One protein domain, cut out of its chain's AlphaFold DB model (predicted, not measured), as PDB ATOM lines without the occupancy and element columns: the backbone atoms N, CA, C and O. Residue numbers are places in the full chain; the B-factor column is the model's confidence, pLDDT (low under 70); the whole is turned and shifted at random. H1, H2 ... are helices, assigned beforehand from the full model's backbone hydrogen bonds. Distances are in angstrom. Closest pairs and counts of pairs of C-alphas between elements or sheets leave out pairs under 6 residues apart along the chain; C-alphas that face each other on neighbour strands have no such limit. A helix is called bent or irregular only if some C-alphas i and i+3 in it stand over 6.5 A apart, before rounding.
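Overview. This is residues 2 to 74 of the 75 residues of the protein "Orf79" of Phytophthora andina (UniProt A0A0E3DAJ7). A long helix, H1, reaches out as an arm from a small body in which a short helix, H2, sits crosswise beside the last part of another helix, H3, with a long loop of residues 39 to 59 joining the two. Residues 2 to 14 of H1 stick out from the body; the loop runs from H2 back past His 22, just after the end of H1, before it turns into H3. The printed part has 73 residues with three named helices, in the order H1, H2, H3, and no named strand; the class is all helix. The whole is only just loose, close to compact, with a radius of gyration of the C-alphas of 14.0 A. The outline is flat, spanning 42 by 32 by 17 A.

Arrangement. H1, residues 2 to 21, touches no helix, and its residues 2 to 14 stand free. A short link of 8 residues leads to H2, residues 30 to 38, which is apart from H1 although it follows it in the chain. A long link of 21 residues then leads to H3, residues 60 to 72. H2 and H3 touch, with 4 pairs of C-alphas within 8 A, and H3 does so with residues 67 to 71 alone. Their closest C-alphas, those of Leu 35 and Leu 70, are 6.8 A apart. The centres of H2 and H3 are 11.9 A apart. The lines of these two helices are about perpendicular, but only just, at 73 degrees. H1 and H3 are apart. In H1, H2 and H3 every O i to N i+4 pair is within hydrogen-bond range.

Along the chain. H1 begins at Gln 2, whose C-alpha is at (68.495, 125.430, 134.606), and ends at Leu 21, with its C-alpha at (87.529, 110.497, 118.835), 28.9 A from the first. H2 runs from Leu 30 to Lys 38, 12.1 A from first to last C-alpha. H3 runs from Ser 60 to Glu 72, 18.6 A from first to last C-alpha, and C-alpha 72 is at (96.568, 133.690, 103.696). No helix is bent or irregular.

Size, cuts and confidence. The two C-alphas farthest apart are those of Gln 2 and Phe 53, at 44.8 A. Without residues 2 to 14, the remaining 60 residues span 32 by 23 by 17 A, with a radius of gyration of 11.2 A. The printed part has no cut. The link from H2 to H3, residues 39 to 59, is long and has no named element. The mean pLDDT of the printed part is 91.1, and the model's confidence is low, under 70, at residues 73 to 74.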
ATOM      1  N   GLN A   2      67.629 126.603 134.377       76.69
ATOM      2  CA  GLN A   2      68.495 125.430 134.606       76.69
ATOM      3  C   GLN A   2      68.411 124.309 133.548       76.69
ATOM      4  O   GLN A   2      69.434 123.739 133.189       76.69
ATOM      5  N   LYS A   3      67.223 124.002 133.001       84.00
ATOM      6  CA  LYS A   3      67.080 122.975 131.946       84.00
ATOM      7  C   LYS A   3      67.855 123.326 130.665       84.00
ATOM      8  O   LYS A   3      68.497 122.454 130.097       84.00
ATOM      9  N   LYS A   4      67.851 124.600 130.251       88.75
ATOM     10  CA  LYS A   4      68.591 125.070 129.064       88.75
ATOM     11  C   LYS A   4      70.102 124.935 129.255       88.75
ATOM     12  O   LYS A   4      70.787 124.484 128.349       88.75
ATOM     13  N   LEU A   5      70.597 125.257 130.453       91.94
ATOM     14  CA  LEU A   5      72.014 125.119 130.791       91.94
ATOM     15  C   LEU A   5      72.472 123.652 130.761       91.94
ATOM     16  O   LEU A   5      73.527 123.356 130.213       91.94
ATOM     17  N   LYS A   6      71.657 122.725 131.284       92.56
ATOM     18  CA  LYS A   6      71.948 121.281 131.224       92.56
ATOM     19  C   LYS A   6      72.022 120.764 129.788       92.56
ATOM     20  O   LYS A   6      72.921 120.002 129.463       92.56
ATOM     21  N   ILE A   7      71.096 121.202 128.935       94.25
ATOM     22  CA  ILE A   7      71.091 120.838 127.514       94.25
ATOM     23  C   ILE A   7      72.342 121.389 126.818       94.25
ATOM     24  O   ILE A   7      73.008 120.646 126.106       94.25
ATOM     25  N   LEU A   8      72.709 122.650 127.067       93.75
ATOM     26  CA  LEU A   8      73.930 123.244 126.514       93.75
ATOM     27  C   LEU A   8      75.184 122.469 126.941       93.75
ATOM     28  O   LEU A   8      76.037 122.176 126.109       93.75
ATOM     29  N   PHE A   9      75.274 122.101 128.220       94.00
ATOM     30  CA  PHE A   9      76.395 121.323 128.739       94.00
ATOM     31  C   PHE A   9      76.476 119.931 128.101       94.00
ATOM     32  O   PHE A   9      77.562 119.476 127.748       94.00
ATOM     33  N   LEU A  10      75.329 119.277 127.894       94.81
ATOM     34  CA  LEU A  10      75.262 117.999 127.186       94.81
ATOM     35  C   LEU A  10      75.772 118.134 125.743       94.81
ATOM     36  O   LEU A  10      76.617 117.347 125.326       94.81
ATOM     37  N   PHE A  11      75.321 119.154 125.007       94.00
ATOM     38  CA  PHE A  11      75.799 119.411 123.645       94.00
ATOM     39  C   PHE A  11      77.301 119.684 123.595       94.00
ATOM     40  O   PHE A  11      77.991 119.132 122.739       94.00
ATOM     41  N   LEU A  12      77.817 120.495 124.522       92.38
ATOM     42  CA  LEU A  12      79.246 120.779 124.620       92.38
ATOM     43  C   LEU A  12      80.045 119.497 124.882       92.38
ATOM     44  O   LEU A  12      81.049 119.253 124.221       92.38
ATOM     45  N   SER A  13      79.563 118.654 125.796       95.12
ATOM     46  CA  SER A  13      80.225 117.395 126.155       95.12
ATOM     47  C   SER A  13      80.290 116.436 124.965       95.12
ATOM     48  O   SER A  13      81.350 115.892 124.668       95.12
ATOM     49  N   ILE A  14      79.176 116.275 124.241       95.19
ATOM     50  CA  ILE A  14      79.114 115.436 123.034       95.19
ATOM     51  C   ILE A  14      80.036 115.992 121.941       95.19
ATOM     52  O   ILE A  14      80.756 115.233 121.301       95.19
ATOM     53  N   SER A  15      80.058 117.315 121.761       93.88
ATOM     54  CA  SER A  15      80.921 117.972 120.772       93.88
ATOM     55  C   SER A  15      82.401 117.705 121.052       93.88
ATOM     56  O   SER A  15      83.134 117.324 120.145       93.88
ATOM     57  N   ILE A  16      82.834 117.850 122.308       93.69
ATOM     58  CA  ILE A  16      84.221 117.574 122.714       93.69
ATOM     59  C   ILE A  16      84.564 116.094 122.506       93.69
ATOM     60  O   ILE A  16      85.644 115.792 122.004       93.69
ATOM     61  N   LEU A  17      83.647 115.181 122.842       95.69
ATOM     62  CA  LEU A  17      83.855 113.745 122.647       95.69
ATOM     63  C   LEU A  17      84.073 113.388 121.170       95.69
ATOM     64  O   LEU A  17      84.994 112.637 120.863       95.69
ATOM     65  N   ILE A  18      83.266 113.938 120.257       94.81
ATOM     66  CA  ILE A  18      83.432 113.715 118.811       94.81
ATOM     67  C   ILE A  18      84.812 114.205 118.354       94.81
ATOM     68  O   ILE A  18      85.540 113.474 117.689       94.81
ATOM     69  N   LEU A  19      85.200 115.418 118.757       94.56
ATOM     70  CA  LEU A  19      86.489 116.010 118.380       94.56
ATOM     71  C   LEU A  19      87.685 115.233 118.945       94.56
ATOM     72  O   LEU A  19      88.736 115.188 118.308       94.56
ATOM     73  N   TYR A  20      87.527 114.623 120.122       94.50
ATOM     74  CA  TYR A  20      88.520 113.726 120.705       94.50
ATOM     75  C   TYR A  20      88.646 112.425 119.904       94.50
ATOM     76  O   TYR A  20      89.752 112.062 119.525       94.50
ATOM     77  N   LEU A  21      87.528 111.759 119.592       93.94
ATOM     78  CA  LEU A  21      87.529 110.497 118.835       93.94
ATOM     79  C   LEU A  21      88.084 110.649 117.414       93.94
ATOM     80  O   LEU A  21      88.611 109.697 116.854       93.94
ATOM     81  N   HIS A  22      87.954 111.838 116.836       94.00
ATOM     82  CA  HIS A  22      88.489 112.171 115.521       94.00
ATOM     83  C   HIS A  22      89.934 112.705 115.566       94.00
ATOM     84  O   HIS A  22      90.443 113.153 114.541       94.00
ATOM     85  N   ASN A  23      90.583 112.731 116.738       94.31
ATOM     86  CA  ASN A  23      91.915 113.312 116.961       94.31
ATOM     87  C   ASN A  23      92.067 114.775 116.495       94.31
ATOM     88  O   ASN A  23      93.173 115.248 116.253       94.31
ATOM     89  N   VAL A  24      90.967 115.521 116.393       94.25
ATOM     90  CA  VAL A  24      90.967 116.928 115.961       94.25
ATOM     91  C   VAL A  24      91.232 117.868 117.135       94.25
ATOM     92  O   VAL A  24      91.793 118.946 116.952       94.25
ATOM     93  N   LEU A  25      90.856 117.457 118.351       93.69
ATOM     94  CA  LEU A  25      90.954 118.275 119.564       93.69
ATOM     95  C   LEU A  25      92.333 118.949 119.781       93.69
ATOM     96  O   LEU A  25      92.332 120.125 120.140       93.69
ATOM     97  N   PRO A  26      93.488 118.290 119.541       93.12
ATOM     98  CA  PRO A  26      94.808 118.914 119.709       93.12
ATOM     99  C   PRO A  26      95.106 120.043 118.711       93.12
ATOM    100  O   PRO A  26      95.936 120.905 118.990       93.12
ATOM    101  N   TYR A  27      94.438 120.041 117.558       92.62
ATOM    102  CA  TYR A  27      94.719 120.940 116.439       92.62
ATOM    103  C   TYR A  27      93.798 122.157 116.395       92.62
ATOM    104  O   TYR A  27      94.010 123.068 115.599       92.62
ATOM    105  N   ILE A  28      92.761 122.195 117.231       92.19
ATOM    106  CA  ILE A  28      91.776 123.275 117.222       92.19
ATOM    107  C   ILE A  28      92.018 124.274 118.350       92.19
ATOM    108  O   ILE A  28      92.258 123.940 119.506       92.19
ATOM    109  N   ASN A  29      91.882 125.548 118.006       94.00
ATOM    110  CA  ASN A  29      91.788 126.666 118.935       94.00
ATOM    111  C   ASN A  29      90.713 127.637 118.423       94.00
ATOM    112  O   ASN A  29      90.153 127.435 117.346       94.00
ATOM    113  N   LEU A  30      90.416 128.707 119.165       92.19
ATOM    114  CA  LEU A  30      89.364 129.654 118.769       92.19
ATOM    115  C   LEU A  30      89.594 130.277 117.382       92.19
ATOM    116  O   LEU A  30      88.633 130.433 116.631       92.19
ATOM    117  N   LYS A  31      90.847 130.590 117.018       93.50
ATOM    118  CA  LYS A  31      91.189 131.137 115.693       93.50
ATOM    119  C   LYS A  31      90.881 130.119 114.596       93.50
ATOM    120  O   LYS A  31      90.216 130.454 113.623       93.50
ATOM    121  N   ILE A  32      91.323 128.878 114.774       94.06
ATOM    122  CA  ILE A  32      91.120 127.788 113.815       94.06
ATOM    123  C   ILE A  32      89.631 127.454 113.679       94.06
ATOM    124  O   ILE A  32      89.130 127.348 112.565       94.06
ATOM    125  N   ILE A  33      88.894 127.382 114.792       93.56
ATOM    126  CA  ILE A  33      87.439 127.174 114.778       93.56
ATOM    127  C   ILE A  33      86.752 128.272 113.962       93.56
ATOM    128  O   ILE A  33      85.908 127.979 113.117       93.56
ATOM    129  N   PHE A  34      87.133 129.533 114.180       93.75
ATOM    130  CA  PHE A  34      86.584 130.657 113.429       93.75
ATOM    131  C   PHE A  34      86.912 130.580 111.931       93.75
ATOM    132  O   PHE A  34      86.017 130.772 111.109       93.75
ATOM    133  N   LEU A  35      88.160 130.264 111.571       94.44
ATOM    134  CA  LEU A  35      88.590 130.105 110.177       94.44
ATOM    135  C   LEU A  35      87.798 129.009 109.459       94.44
ATOM    136  O   LEU A  35      87.272 129.245 108.370       94.44
ATOM    137  N   LEU A  36      87.669 127.837 110.085       93.94
ATOM    138  CA  LEU A  36      86.931 126.706 109.524       93.94
ATOM    139  C   LEU A  36      85.448 127.057 109.342       93.94
ATOM    140  O   LEU A  36      84.899 126.867 108.258       93.94
ATOM    141  N   LEU A  37      84.813 127.655 110.355       92.56
ATOM    142  CA  LEU A  37      83.409 128.073 110.275       92.56
ATOM    143  C   LEU A  37      83.172 129.139 109.200       92.56
ATOM    144  O   LEU A  37      82.205 129.028 108.442       92.56
ATOM    145  N   LYS A  38      84.043 130.152 109.100       93.25
ATOM    146  CA  LYS A  38      83.935 131.201 108.073       93.25
ATOM    147  C   LYS A  38      84.006 130.604 106.666       93.25
ATOM    148  O   LYS A  38      83.222 130.992 105.802       93.25
ATOM    149  N   ASN A  39      84.881 129.623 106.469       94.12
ATOM    150  CA  ASN A  39      85.040 128.917 105.200       94.12
ATOM    151  C   ASN A  39      84.057 127.749 105.015       94.12
ATOM    152  O   ASN A  39      84.193 126.966 104.081       94.12
ATOM    153  N   ARG A  40      83.025 127.647 105.869       94.75
ATOM    154  CA  ARG A  40      81.971 126.614 105.813       94.75
ATOM    155  C   ARG A  40      82.503 125.179 105.911       94.75
ATOM    156  O   ARG A  40      81.837 124.243 105.471       94.75
ATOM    157  N   ILE A  41      83.666 124.999 106.526       93.50
ATOM    158  CA  ILE A  41      84.252 123.691 106.798       93.50
ATOM    159  C   ILE A  41      83.705 123.191 108.132       93.50
ATOM    160  O   ILE A  41      83.836 123.837 109.175       93.50
ATOM    161  N   ASN A  42      83.072 122.020 108.099       92.19
ATOM    162  CA  ASN A  42      82.532 121.400 109.298       92.19
ATOM    163  C   ASN A  42      83.647 120.694 110.083       92.19
ATOM    164  O   ASN A  42      84.199 119.688 109.650       92.19
ATOM    165  N   ILE A  43      83.943 121.202 111.277       92.00
ATOM    166  CA  ILE A  43      84.998 120.671 112.152       92.00
ATOM    167  C   ILE A  43      84.690 119.230 112.582       92.00
ATOM    168  O   ILE A  43      85.591 118.407 112.682       92.00
ATOM    169  N   PHE A  44      83.411 118.892 112.774       91.88
ATOM    170  CA  PHE A  44      82.999 117.562 113.236       91.88
ATOM    171  C   PHE A  44      83.134 116.466 112.172       91.88
ATOM    172  O   PHE A  44      83.031 115.289 112.503       91.88
ATOM    173  N   THR A  45      83.340 116.823 110.901       90.88
ATOM    174  CA  THR A  45      83.591 115.845 109.829       90.88
ATOM    175  C   THR A  45      85.072 115.582 109.597       90.88
ATOM    176  O   THR A  45      85.404 114.647 108.877       90.88
ATOM    177  N   LEU A  46      85.955 116.394 110.181       92.31
ATOM    178  CA  LEU A  46      87.394 116.189 110.086       92.31
ATOM    179  C   LEU A  46      87.802 115.043 111.001       92.31
ATOM    180  O   LEU A  46      87.272 114.924 112.102       92.31
ATOM    181  N   CYS A  47      88.738 114.224 110.542       94.44
ATOM    182  CA  CYS A  47      89.356 113.165 111.323       94.44
ATOM    183  C   CYS A  47      90.833 113.112 110.952       94.44
ATOM    184  O   CYS A  47      91.154 113.022 109.767       94.44
ATOM    185  N   ILE A  48      91.702 113.231 111.953       93.62
ATOM    186  CA  ILE A  48      93.148 113.328 111.767       93.62
ATOM    187  C   ILE A  48      93.788 111.995 112.143       93.62
ATOM    188  O   ILE A  48      93.585 111.483 113.245       93.62
ATOM    189  N   ASP A  49      94.538 111.420 111.213       94.06
ATOM    190  CA  ASP A  49      95.248 110.160 111.412       94.06
ATOM    191  C   ASP A  49      96.512 110.176 110.549       94.06
ATOM    192  O   ASP A  49      96.432 110.284 109.326       94.06
ATOM    193  N   ASP A  50      97.671 110.121 111.203       90.19
ATOM    194  CA  ASP A  50      98.980 110.091 110.541       90.19
ATOM    195  C   ASP A  50      99.466 108.657 110.286       90.19
ATOM    196  O   ASP A  50     100.370 108.443 109.477       90.19
ATOM    197  N   ASP A  51      98.858 107.671 110.950       89.00
ATOM    198  CA  ASP A  51      99.293 106.276 110.914       89.00
ATOM    199  C   ASP A  51      98.587 105.492 109.797       89.00
ATOM    200  O   ASP A  51      99.148 104.538 109.248       89.00
ATOM    201  N   HIS A  52      97.365 105.892 109.426       85.31
ATOM    202  CA  HIS A  52      96.559 105.192 108.424       85.31
ATOM    203  C   HIS A  52      96.154 106.095 107.259       85.31
ATOM    204  O   HIS A  52      95.378 107.038 107.402       85.31
ATOM    205  N   PHE A  53      96.571 105.717 106.047       82.62
ATOM    206  CA  PHE A  53      96.048 106.335 104.834       82.62
ATOM    207  C   PHE A  53      94.605 105.879 104.588       82.62
ATOM    208  O   PHE A  53      94.348 104.738 104.193       82.62
ATOM    209  N   HIS A  54      93.654 106.783 104.809       84.56
ATOM    210  CA  HIS A  54      92.237 106.523 104.596       84.56
ATOM    211  C   HIS A  54      91.574 107.737 103.927       84.56
ATOM    212  O   HIS A  54      91.777 108.860 104.375       84.56
ATOM    213  N   PRO A  55      90.710 107.560 102.909       81.12
ATOM    214  CA  PRO A  55      90.155 108.670 102.117       81.12
ATOM    215  C   PRO A  55      89.223 109.612 102.895       81.12
ATOM    216  O   PRO A  55      88.779 110.624 102.362       81.12
ATOM    217  N   ARG A  56      88.864 109.256 104.131       84.75
ATOM    218  CA  ARG A  56      88.062 110.102 105.031       84.75
ATOM    219  C   ARG A  56      88.900 110.816 106.086       84.75
ATOM    220  O   ARG A  56      88.331 111.567 106.873       84.75
ATOM    221  N   TYR A  57      90.195 110.527 106.145       91.38
ATOM    222  CA  TYR A  57      91.115 111.100 107.113       91.38
ATOM    223  C   TYR A  57      92.045 112.074 106.406       91.38
ATOM    224  O   TYR A  57      92.266 111.986 105.198       91.38
ATOM    225  N   ILE A  58      92.546 113.027 107.174       92.81
ATOM    226  CA  ILE A  58      93.542 113.994 106.738       92.81
ATOM    227  C   ILE A  58      94.768 113.826 107.630       92.81
ATOM    228  O   ILE A  58      94.625 113.607 108.833       92.81
ATOM    229  N   SER A  59      95.964 113.912 107.055       94.31
ATOM    230  CA  SER A  59      97.175 113.938 107.872       94.31
ATOM    231  C   SER A  59      97.252 115.250 108.660       94.31
ATOM    232  O   SER A  59      96.659 116.269 108.285       94.31
ATOM    233  N   SER A  60      98.009 115.262 109.749       94.06
ATOM    234  CA  SER A  60      98.292 116.483 110.502       94.06
ATOM    235  C   SER A  60      99.010 117.532 109.642       94.06
ATOM    236  O   SER A  60      98.748 118.730 109.771       94.06
ATOM    237  N   GLY A  61      99.864 117.091 108.713       93.44
ATOM    238  CA  GLY A  61     100.534 117.946 107.732       93.44
ATOM    239  C   GLY A  61      99.555 118.630 106.777       93.44
ATOM    240  O   GLY A  61      99.576 119.855 106.653       93.44
ATOM    241  N   ASP A  62      98.652 117.865 106.167       92.88
ATOM    242  CA  ASP A  62      97.635 118.400 105.253       92.88
ATOM    243  C   ASP A  62      96.650 119.323 105.983       92.88
ATOM    244  O   ASP A  62      96.235 120.350 105.441       92.88
ATOM    245  N   PHE A  63      96.309 119.009 107.238       94.81
ATOM    246  CA  PHE A  63      95.513 119.905 108.072       94.81
ATOM    247  C   PHE A  63      96.233 121.242 108.301       94.81
ATOM    248  O   PHE A  63      95.624 122.302 108.161       94.81
ATOM    249  N   ASN A  64      97.534 121.226 108.600       94.25
ATOM    250  CA  ASN A  64      98.316 122.454 108.774       94.25
ATOM    251  C   ASN A  64      98.422 123.276 107.481       94.25
ATOM    252  O   ASN A  64      98.344 124.507 107.536       94.25
ATOM    253  N   LEU A  65      98.554 122.616 106.325       94.31
ATOM    254  CA  LEU A  65      98.518 123.282 105.020       94.31
ATOM    255  C   LEU A  65      97.163 123.949 104.781       94.31
ATOM    256  O   LEU A  65      97.126 125.132 104.457       94.31
ATOM    257  N   LEU A  66      96.058 123.242 105.046       93.38
ATOM    258  CA  LEU A  66      94.712 123.809 104.966       93.38
ATOM    259  C   LEU A  66      94.579 125.063 105.841       93.38
ATOM    260  O   LEU A  66      94.088 126.085 105.377       93.38
ATOM    261  N   ILE A  67      95.017 125.017 107.103       94.69
ATOM    262  CA  ILE A  67      94.925 126.185 107.993       94.69
ATOM    263  C   ILE A  67      95.792 127.350 107.503       94.69
ATOM    264  O   ILE A  67      95.382 128.502 107.662       94.69
ATOM    265  N   THR A  68      96.960 127.066 106.926       93.69
ATOM    266  CA  THR A  68      97.842 128.083 106.336       93.69
ATOM    267  C   THR A  68      97.171 128.759 105.145       93.69
ATOM    268  O   THR A  68      97.001 129.973 105.181       93.69
ATOM    269  N   GLU A  69      96.680 127.983 104.179       93.25
ATOM    270  CA  GLU A  69      95.975 128.485 102.991       93.25
ATOM    271  C   GLU A  69      94.774 129.353 103.391       93.25
ATOM    272  O   GLU A  69      94.650 130.514 103.004       93.25
ATOM    273  N   LEU A  70      93.936 128.835 104.298       92.56
ATOM    274  CA  LEU A  70      92.790 129.576 104.817       92.56
ATOM    275  C   LEU A  70      93.195 130.810 105.623       92.56
ATOM    276  O   LEU A  70      92.336 131.637 105.887       92.56
ATOM    277  N   SER A  71      94.434 130.924 106.101       88.94
ATOM    278  CA  SER A  71      94.905 132.115 106.815       88.94
ATOM    279  C   SER A  71      95.470 133.175 105.868       88.94
ATOM    280  O   SER A  71      95.395 134.353 106.209       88.94
ATOM    281  N   GLU A  72      96.016 132.782 104.715       78.81
ATOM    282  CA  GLU A  72      96.568 133.690 103.696       78.81
ATOM    283  C   GLU A  72      95.476 134.418 102.903       78.81
ATOM    284  O   GLU A  72      95.648 135.585 102.564       78.81
ATOM    285  N   ASP A  73      94.281 133.831 102.775       58.78
ATOM    286  CA  ASP A  73      93.064 134.515 102.288       58.78
ATOM    287  C   ASP A  73      92.649 135.758 103.128       58.78
ATOM    288  O   ASP A  73      91.645 136.420 102.841       58.78
ATOM    289  N   PHE A  74      93.368 136.061 104.216       53.84
ATOM    290  CA  PHE A  74      93.102 137.171 105.135       53.84
ATOM    291  C   PHE A  74      94.194 138.254 105.146       53.84
ATOM    292  O   PHE A  74      94.036 139.227 105.892       53.84
TER     293      PHE A  74